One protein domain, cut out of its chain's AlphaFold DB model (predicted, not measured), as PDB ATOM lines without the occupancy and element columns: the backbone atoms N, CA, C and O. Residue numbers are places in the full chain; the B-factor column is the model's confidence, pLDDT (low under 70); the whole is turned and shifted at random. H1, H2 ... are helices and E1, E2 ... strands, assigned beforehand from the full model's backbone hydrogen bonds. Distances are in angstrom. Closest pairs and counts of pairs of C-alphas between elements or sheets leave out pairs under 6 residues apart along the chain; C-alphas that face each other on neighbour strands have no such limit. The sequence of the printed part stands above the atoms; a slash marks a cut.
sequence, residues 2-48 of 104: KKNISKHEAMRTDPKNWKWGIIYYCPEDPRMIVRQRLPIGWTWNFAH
ATOM      1  N   LYS A   2      61.235 -22.187  -9.890       52.41
ATOM      2  CA  LYS A   2      60.242 -23.078 -10.512       52.41
ATOM      3  C   LYS A   2      59.694 -23.975  -9.402       52.41
ATOM      4  O   LYS A   2      60.453 -24.723  -8.794       52.41
ATOM      5  N   LYS A   3      58.413 -23.831  -9.065       61.09
ATOM      6  CA  LYS A   3      57.766 -24.681  -8.061       61.09
ATOM      7  C   LYS A   3      57.730 -26.100  -8.639       61.09
ATOM      8  O   LYS A   3      57.117 -26.301  -9.683       61.09
ATOM      9  N   ASN A   4      58.403 -27.058  -8.006       67.94
ATOM     10  CA  ASN A   4      58.264 -28.471  -8.361       67.94
ATOM     11  C   ASN A   4      56.878 -28.928  -7.903       67.94
ATOM     12  O   ASN A   4      56.667 -29.269  -6.741       67.94
ATOM     13  N   ILE A   5      55.905 -28.830  -8.805       77.00
ATOM     14  CA  ILE A   5      54.524 -29.236  -8.560       77.00
ATOM     15  C   ILE A   5      54.501 -30.766  -8.528       77.00
ATOM     16  O   ILE A   5      54.912 -31.417  -9.486       77.00
ATOM     17  N   SER A   6      54.043 -31.350  -7.419       88.88
ATOM     18  CA  SER A   6      53.872 -32.802  -7.339       88.88
ATOM     19  C   SER A   6      52.845 -33.263  -8.378       88.88
ATOM     20  O   SER A   6      51.904 -32.534  -8.692       88.88
ATOM     21  N   LYS A   7      52.973 -34.492  -8.894       90.56
ATOM     22  CA  LYS A   7      52.009 -35.065  -9.859       90.56
ATOM     23  C   LYS A   7      50.555 -34.905  -9.387       90.56
ATOM     24  O   LYS A   7      49.671 -34.541 -10.152       90.56
ATOM     25  N   HIS A   8      50.335 -35.122  -8.094       90.69
ATOM     26  CA  HIS A   8      49.055 -34.951  -7.418       90.69
ATOM     27  C   HIS A   8      48.514 -33.523  -7.435       90.69
ATOM     28  O   HIS A   8      47.302 -33.331  -7.513       90.69
ATOM     29  N   GLU A   9      49.390 -32.532  -7.315       90.31
ATOM     30  CA  GLU A   9      49.008 -31.130  -7.372       90.31
ATOM     31  C   GLU A   9      48.717 -30.709  -8.812       90.31
ATOM     32  O   GLU A   9      47.718 -30.039  -9.042       90.31
ATOM     33  N   ALA A  10      49.496 -31.196  -9.785       92.88
ATOM     34  CA  ALA A  10      49.244 -30.948 -11.204       92.88
ATOM     35  C   ALA A  10      47.849 -31.445 -11.622       92.88
ATOM     36  O   ALA A  10      47.066 -30.670 -12.170       92.88
ATOM     37  N   MET A  11      47.498 -32.691 -11.265       94.69
ATOM     38  CA  MET A  11      46.158 -33.251 -11.509       94.69
ATOM     39  C   MET A  11      45.060 -32.449 -10.798       94.69
ATOM     40  O   MET A  11      44.014 -32.178 -11.383       94.69
ATOM     41  N   ARG A  12      45.307 -32.016  -9.555       92.50
ATOM     42  CA  ARG A  12      44.355 -31.208  -8.781       92.50
ATOM     43  C   ARG A  12      44.153 -29.812  -9.369       92.50
ATOM     44  O   ARG A  12      43.077 -29.248  -9.214       92.50
ATOM     45  N   THR A  13      45.162 -29.220  -9.997       92.88
ATOM     46  CA  THR A  13      45.050 -27.886 -10.608       92.88
ATOM     47  C   THR A  13      44.509 -27.913 -12.035       92.88
ATOM     48  O   THR A  13      44.104 -26.863 -12.526       92.88
ATOM     49  N   ASP A  14      44.466 -29.080 -12.690       94.38
ATOM     50  CA  ASP A  14      43.964 -29.222 -14.060       94.38
ATOM     51  C   ASP A  14      42.432 -29.031 -14.118       94.38
ATOM     52  O   ASP A  14      41.693 -29.850 -13.559       94.38
ATOM     53  N   PRO A  15      41.916 -27.998 -14.814       94.31
ATOM     54  CA  PRO A  15      40.480 -27.749 -14.953       94.31
ATOM     55  C   PRO A  15      39.686 -28.899 -15.586       94.31
ATOM     56  O   PRO A  15      38.469 -28.965 -15.397       94.31
ATOM     57  N   LYS A  16      40.334 -29.811 -16.323       95.62
ATOM     58  CA  LYS A  16      39.674 -30.971 -16.943       95.62
ATOM     59  C   LYS A  16      39.178 -31.986 -15.915       95.62
ATOM     60  O   LYS A  16      38.150 -32.622 -16.135       95.62
ATOM     61  N   ASN A  17      39.843 -32.079 -14.765       96.19
ATOM     62  CA  ASN A  17      39.519 -33.031 -13.697       96.19
ATOM     63  C   ASN A  17      38.355 -32.568 -12.806       96.19
ATOM     64  O   ASN A  17      38.181 -33.029 -11.682       96.19
ATOM     65  N   TRP A  18      37.573 -31.597 -13.268       96.12
ATOM     66  CA  TRP A  18      36.838 -30.694 -12.400       96.12
ATOM     67  C   TRP A  18      35.475 -30.349 -13.014       96.12
ATOM     68  O   TRP A  18      35.260 -29.276 -13.578       96.12
ATOM     69  N   LYS A  19      34.508 -31.248 -12.840       94.56
ATOM     70  CA  LYS A  19      33.149 -31.117 -13.374       94.56
ATOM     71  C   LYS A  19      32.365 -30.018 -12.645       94.56
ATOM     72  O   LYS A  19      32.464 -29.867 -11.424       94.56
ATOM     73  N   TRP A  20      31.617 -29.225 -13.413       91.94
ATOM     74  CA  TRP A  20      30.769 -28.117 -12.935       91.94
ATOM     75  C   TRP A  20      31.451 -27.127 -11.979       91.94
ATOM     76  O   TRP A  20      30.804 -26.544 -11.117       91.94
ATOM     77  N   GLY A  21      32.771 -26.957 -12.063       88.69
ATOM     78  CA  GLY A  21      33.459 -25.998 -11.195       88.69
ATOM     79  C   GLY A  21      33.588 -26.407  -9.717       88.69
ATOM     80  O   GLY A  21      34.315 -25.733  -8.995       88.69
ATOM     81  N   ILE A  22      33.036 -27.553  -9.275       90.19
ATOM     82  CA  ILE A  22      33.162 -28.026  -7.877       90.19
ATOM     83  C   ILE A  22      33.408 -29.531  -7.676       90.19
ATOM     84  O   ILE A  22      33.936 -29.900  -6.629       90.19
ATOM     85  N   ILE A  23      33.081 -30.397  -8.641       93.31
ATOM     86  CA  ILE A  23      33.186 -31.861  -8.487       93.31
ATOM     87  C   ILE A  23      34.519 -32.350  -9.050       93.31
ATOM     88  O   ILE A  23      34.788 -32.146 -10.232       93.31
ATOM     89  N   TYR A  24      35.349 -32.996  -8.230       96.25
ATOM     90  CA  TYR A  24      36.611 -33.572  -8.698       96.25
ATOM     91  C   TYR A  24      36.394 -34.970  -9.283       96.25
ATOM     92  O   TYR A  24      35.747 -35.822  -8.671       96.25
ATOM     93  N   TYR A  25      36.931 -35.205 -10.473       97.38
ATOM     94  CA  TYR A  25      36.813 -36.457 -11.209       97.38
ATOM     95  C   TYR A  25      38.107 -36.701 -11.997       97.38
ATOM     96  O   TYR A  25      38.268 -36.159 -13.089       97.38
ATOM     97  N   CYS A  26      39.019 -37.508 -11.448       97.19
ATOM     98  CA  CYS A  26      40.290 -37.873 -12.087       97.19
ATOM     99  C   CYS A  26      40.580 -39.371 -11.886       97.19
ATOM    100  O   CYS A  26      40.970 -39.765 -10.783       97.19
ATOM    101  N   PRO A  27      40.372 -40.223 -12.907       95.94
ATOM    102  CA  PRO A  27      40.667 -41.658 -12.830       95.94
ATOM    103  C   PRO A  27      42.143 -41.980 -12.549       95.94
ATOM    104  O   PRO A  27      42.448 -43.002 -11.939       95.94
ATOM    105  N   GLU A  28      43.058 -41.109 -12.971       95.81
ATOM    106  CA  GLU A  28      44.508 -41.273 -12.828       95.81
ATOM    107  C   GLU A  28      45.009 -40.964 -11.407       95.81
ATOM    108  O   GLU A  28      46.150 -41.285 -11.061       95.81
ATOM    109  N   ASP A  29      44.173 -40.328 -10.583       95.12
ATOM    110  CA  ASP A  29      44.485 -39.985  -9.204       95.12
ATOM    111  C   ASP A  29      43.970 -41.074  -8.244       95.12
ATOM    112  O   ASP A  29      42.764 -41.173  -8.011       95.12
ATOM    113  N   PRO A  30      44.852 -41.878  -7.620       94.25
ATOM    114  CA  PRO A  30      44.438 -42.994  -6.765       94.25
ATOM    115  C   PRO A  30      43.835 -42.549  -5.421       94.25
ATOM    116  O   PRO A  30      43.395 -43.379  -4.627       94.25
ATOM    117  N   ARG A  31      43.839 -41.248  -5.112       94.19
ATOM    118  CA  ARG A  31      43.320 -40.720  -3.846       94.19
ATOM    119  C   ARG A  31      41.793 -40.668  -3.869       94.19
ATOM    120  O   ARG A  31      41.200 -40.164  -4.815       94.19
ATOM    121  N   MET A  32      41.161 -41.108  -2.779       94.69
ATOM    122  CA  MET A  32      39.707 -40.969  -2.577       94.69
ATOM    123  C   MET A  32      39.308 -39.562  -2.132       94.69
ATOM    124  O   MET A  32      38.244 -39.082  -2.506       94.69
ATOM    125  N   ILE A  33      40.156 -38.914  -1.330       93.81
ATOM    126  CA  ILE A  33      39.944 -37.568  -0.799       93.81
ATOM    127  C   ILE A  33      41.061 -36.682  -1.335       93.81
ATOM    128  O   ILE A  33      42.246 -36.983  -1.169       93.81
ATOM    129  N   VAL A  34      40.683 -35.583  -1.970       93.25
ATOM    130  CA  VAL A  34      41.608 -34.584  -2.501       93.25
ATOM    131  C   VAL A  34      41.289 -33.219  -1.916       93.25
ATOM    132  O   VAL A  34      40.181 -32.959  -1.450       93.25
ATOM    133  N   ARG A  35      42.265 -32.312  -1.924       91.62
ATOM    134  CA  ARG A  35      42.025 -30.944  -1.465       91.62
ATOM    135  C   ARG A  35      41.086 -30.226  -2.433       91.62
ATOM    136  O   ARG A  35      41.300 -30.258  -3.647       91.62
ATOM    137  N   GLN A  36      40.066 -29.567  -1.889       89.25
ATOM    138  CA  GLN A  36      39.144 -28.774  -2.694       89.25
ATOM    139  C   GLN A  36      39.896 -27.592  -3.325       89.25
ATOM    140  O   GLN A  36      40.912 -27.130  -2.806       89.25
ATOM    141  N   ARG A  37      39.424 -27.110  -4.477       86.25
ATOM    142  CA  ARG A  37      39.985 -25.913  -5.134       86.25
ATOM    143  C   ARG A  37      39.637 -24.597  -4.431       86.25
ATOM    144  O   ARG A  37      40.304 -23.596  -4.659       86.25
ATOM    145  N   LEU A  38      38.634 -24.618  -3.555       84.69
ATOM    146  CA  LEU A  38      38.340 -23.531  -2.623       84.69
ATOM    147  C   LEU A  38      39.431 -23.441  -1.537       84.69
ATOM    148  O   LEU A  38      40.073 -24.452  -1.248       84.69
ATOM    149  N   PRO A  39      39.626 -22.270  -0.899       79.50
ATOM    150  CA  PRO A  39      40.697 -22.057   0.083       79.50
ATOM    151  C   PRO A  39      40.686 -23.044   1.258       79.50
ATOM    152  O   PRO A  39      41.723 -23.325   1.855       79.50
ATOM    153  N   ILE A  40      39.507 -23.567   1.603       79.31
ATOM    154  CA  ILE A  40      39.301 -24.490   2.714       79.31
ATOM    155  C   ILE A  40      38.470 -25.668   2.209       79.31
ATOM    156  O   ILE A  40      37.480 -25.489   1.500       79.31
ATOM    157  N   GLY A  41      38.873 -26.871   2.614       84.75
ATOM    158  CA  GLY A  41      38.085 -28.085   2.445       84.75
ATOM    159  C   GLY A  41      38.775 -29.191   1.657       84.75
ATOM    160  O   GLY A  41      39.855 -29.037   1.077       84.75
ATOM    161  N   TRP A  42      38.089 -30.323   1.640       91.12
ATOM    162  CA  TRP A  42      38.418 -31.506   0.867       91.12
ATOM    163  C   TRP A  42      37.197 -31.904   0.063       91.12
ATOM    164  O   TRP A  42      36.068 -31.553   0.402       91.12
ATOM    165  N   THR A  43      37.433 -32.632  -1.009       93.50
ATOM    166  CA  THR A  43      36.391 -33.210  -1.836       93.50
ATOM    167  C   THR A  43      36.740 -34.653  -2.139       93.50
ATOM    168  O   THR A  43      37.878 -35.099  -1.972       93.50
ATOM    169  N   TRP A  44      35.735 -35.381  -2.574       96.25
ATOM    170  CA  TRP A  44      35.851 -36.762  -2.984       96.25
ATOM    171  C   TRP A  44      36.294 -36.828  -4.447       96.25
ATOM    172  O   TRP A  44      35.842 -36.035  -5.274       96.25
ATOM    173  N   ASN A  45      37.166 -37.775  -4.784       97.25
ATOM    174  CA  ASN A  45      37.426 -38.119  -6.175       97.25
ATOM    175  C   ASN A  45      36.336 -39.064  -6.675       97.25
ATOM    176  O   ASN A  45      36.396 -40.272  -6.447       97.25
ATOM    177  N   PHE A  46      35.358 -38.512  -7.389       96.81
ATOM    178  CA  PHE A  46      34.208 -39.263  -7.896       96.81
ATOM    179  C   PHE A  46      34.563 -40.268  -9.002       96.81
ATOM    180  O   PHE A  46      33.711 -41.059  -9.388       96.81
ATOM    181  N   ALA A  47      35.804 -40.271  -9.496       96.88
ATOM    182  CA  ALA A  47      36.289 -41.311 -10.400       96.88
ATOM    183  C   ALA A  47      36.742 -42.588  -9.666       96.88
ATOM    184  O   ALA A  47      36.870 -43.638 -10.292       96.88
ATOM    185  N   HIS A  48      37.000 -42.523  -8.354       96.31
ATOM    186  CA  HIS A  48      37.536 -43.648  -7.593       96.31
ATOM    187  C   HIS A  48      36.402 -44.556  -7.068       96.31
ATOM    188  O   HIS A  48      35.624 -44.115  -6.227       96.31
TER     189      HIS A  48
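AT A GLANCE: This is residues 2 to 48 of the 104 residues of an uncharacterized protein of Thiotrichales bacterium (UniProt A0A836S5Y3). Little regular structure is present: one short helix, H1, and a small two-stranded hairpin, E1 and E2, are joined by a long winding loop, residues 14 to 32, with the first residues trailing away at one end. The printed part has 47 residues, with H1, E1 and E2 in that order, and E1 and E2 make an antiparallel sheet. The class is mixed, with only 13 residues in named elements. The whole is compact, with a radius of gyration of the C-alphas of 10.2 A and spans of 30 by 23 by 17 A.

IN THESE COORDINATES: H1, residues 7 to 13, begins at C-alpha 7 (52.009, -35.065, -9.859) and is 10.0 A long. E1 is residues 33 to 35. E2, residues 42 to 44, ends at C-alpha 44 (35.851, -36.762, -2.984).

HOW THE PARTS SIT: In H1 every O i to N i+4 pair is within hydrogen-bond range. The closest C-alphas of H1 and E1, Arg 12 and Val 34, are 7.6 A apart. H1 and E2 are apart. Residues 18 to 19 pair antiparallel with residues 23 to 24. In the hairpin of E1 and E2, N 34 and O 43 are 2.8 A apart, within hydrogen-bond range.

THE WHOLE: The C-alphas of Lys 2 and His 48, the two farthest apart, are 30.8 A apart. The printed part has no cut. The link from H1 to E1 is long. Residues 2 to 4 have pLDDT under 70.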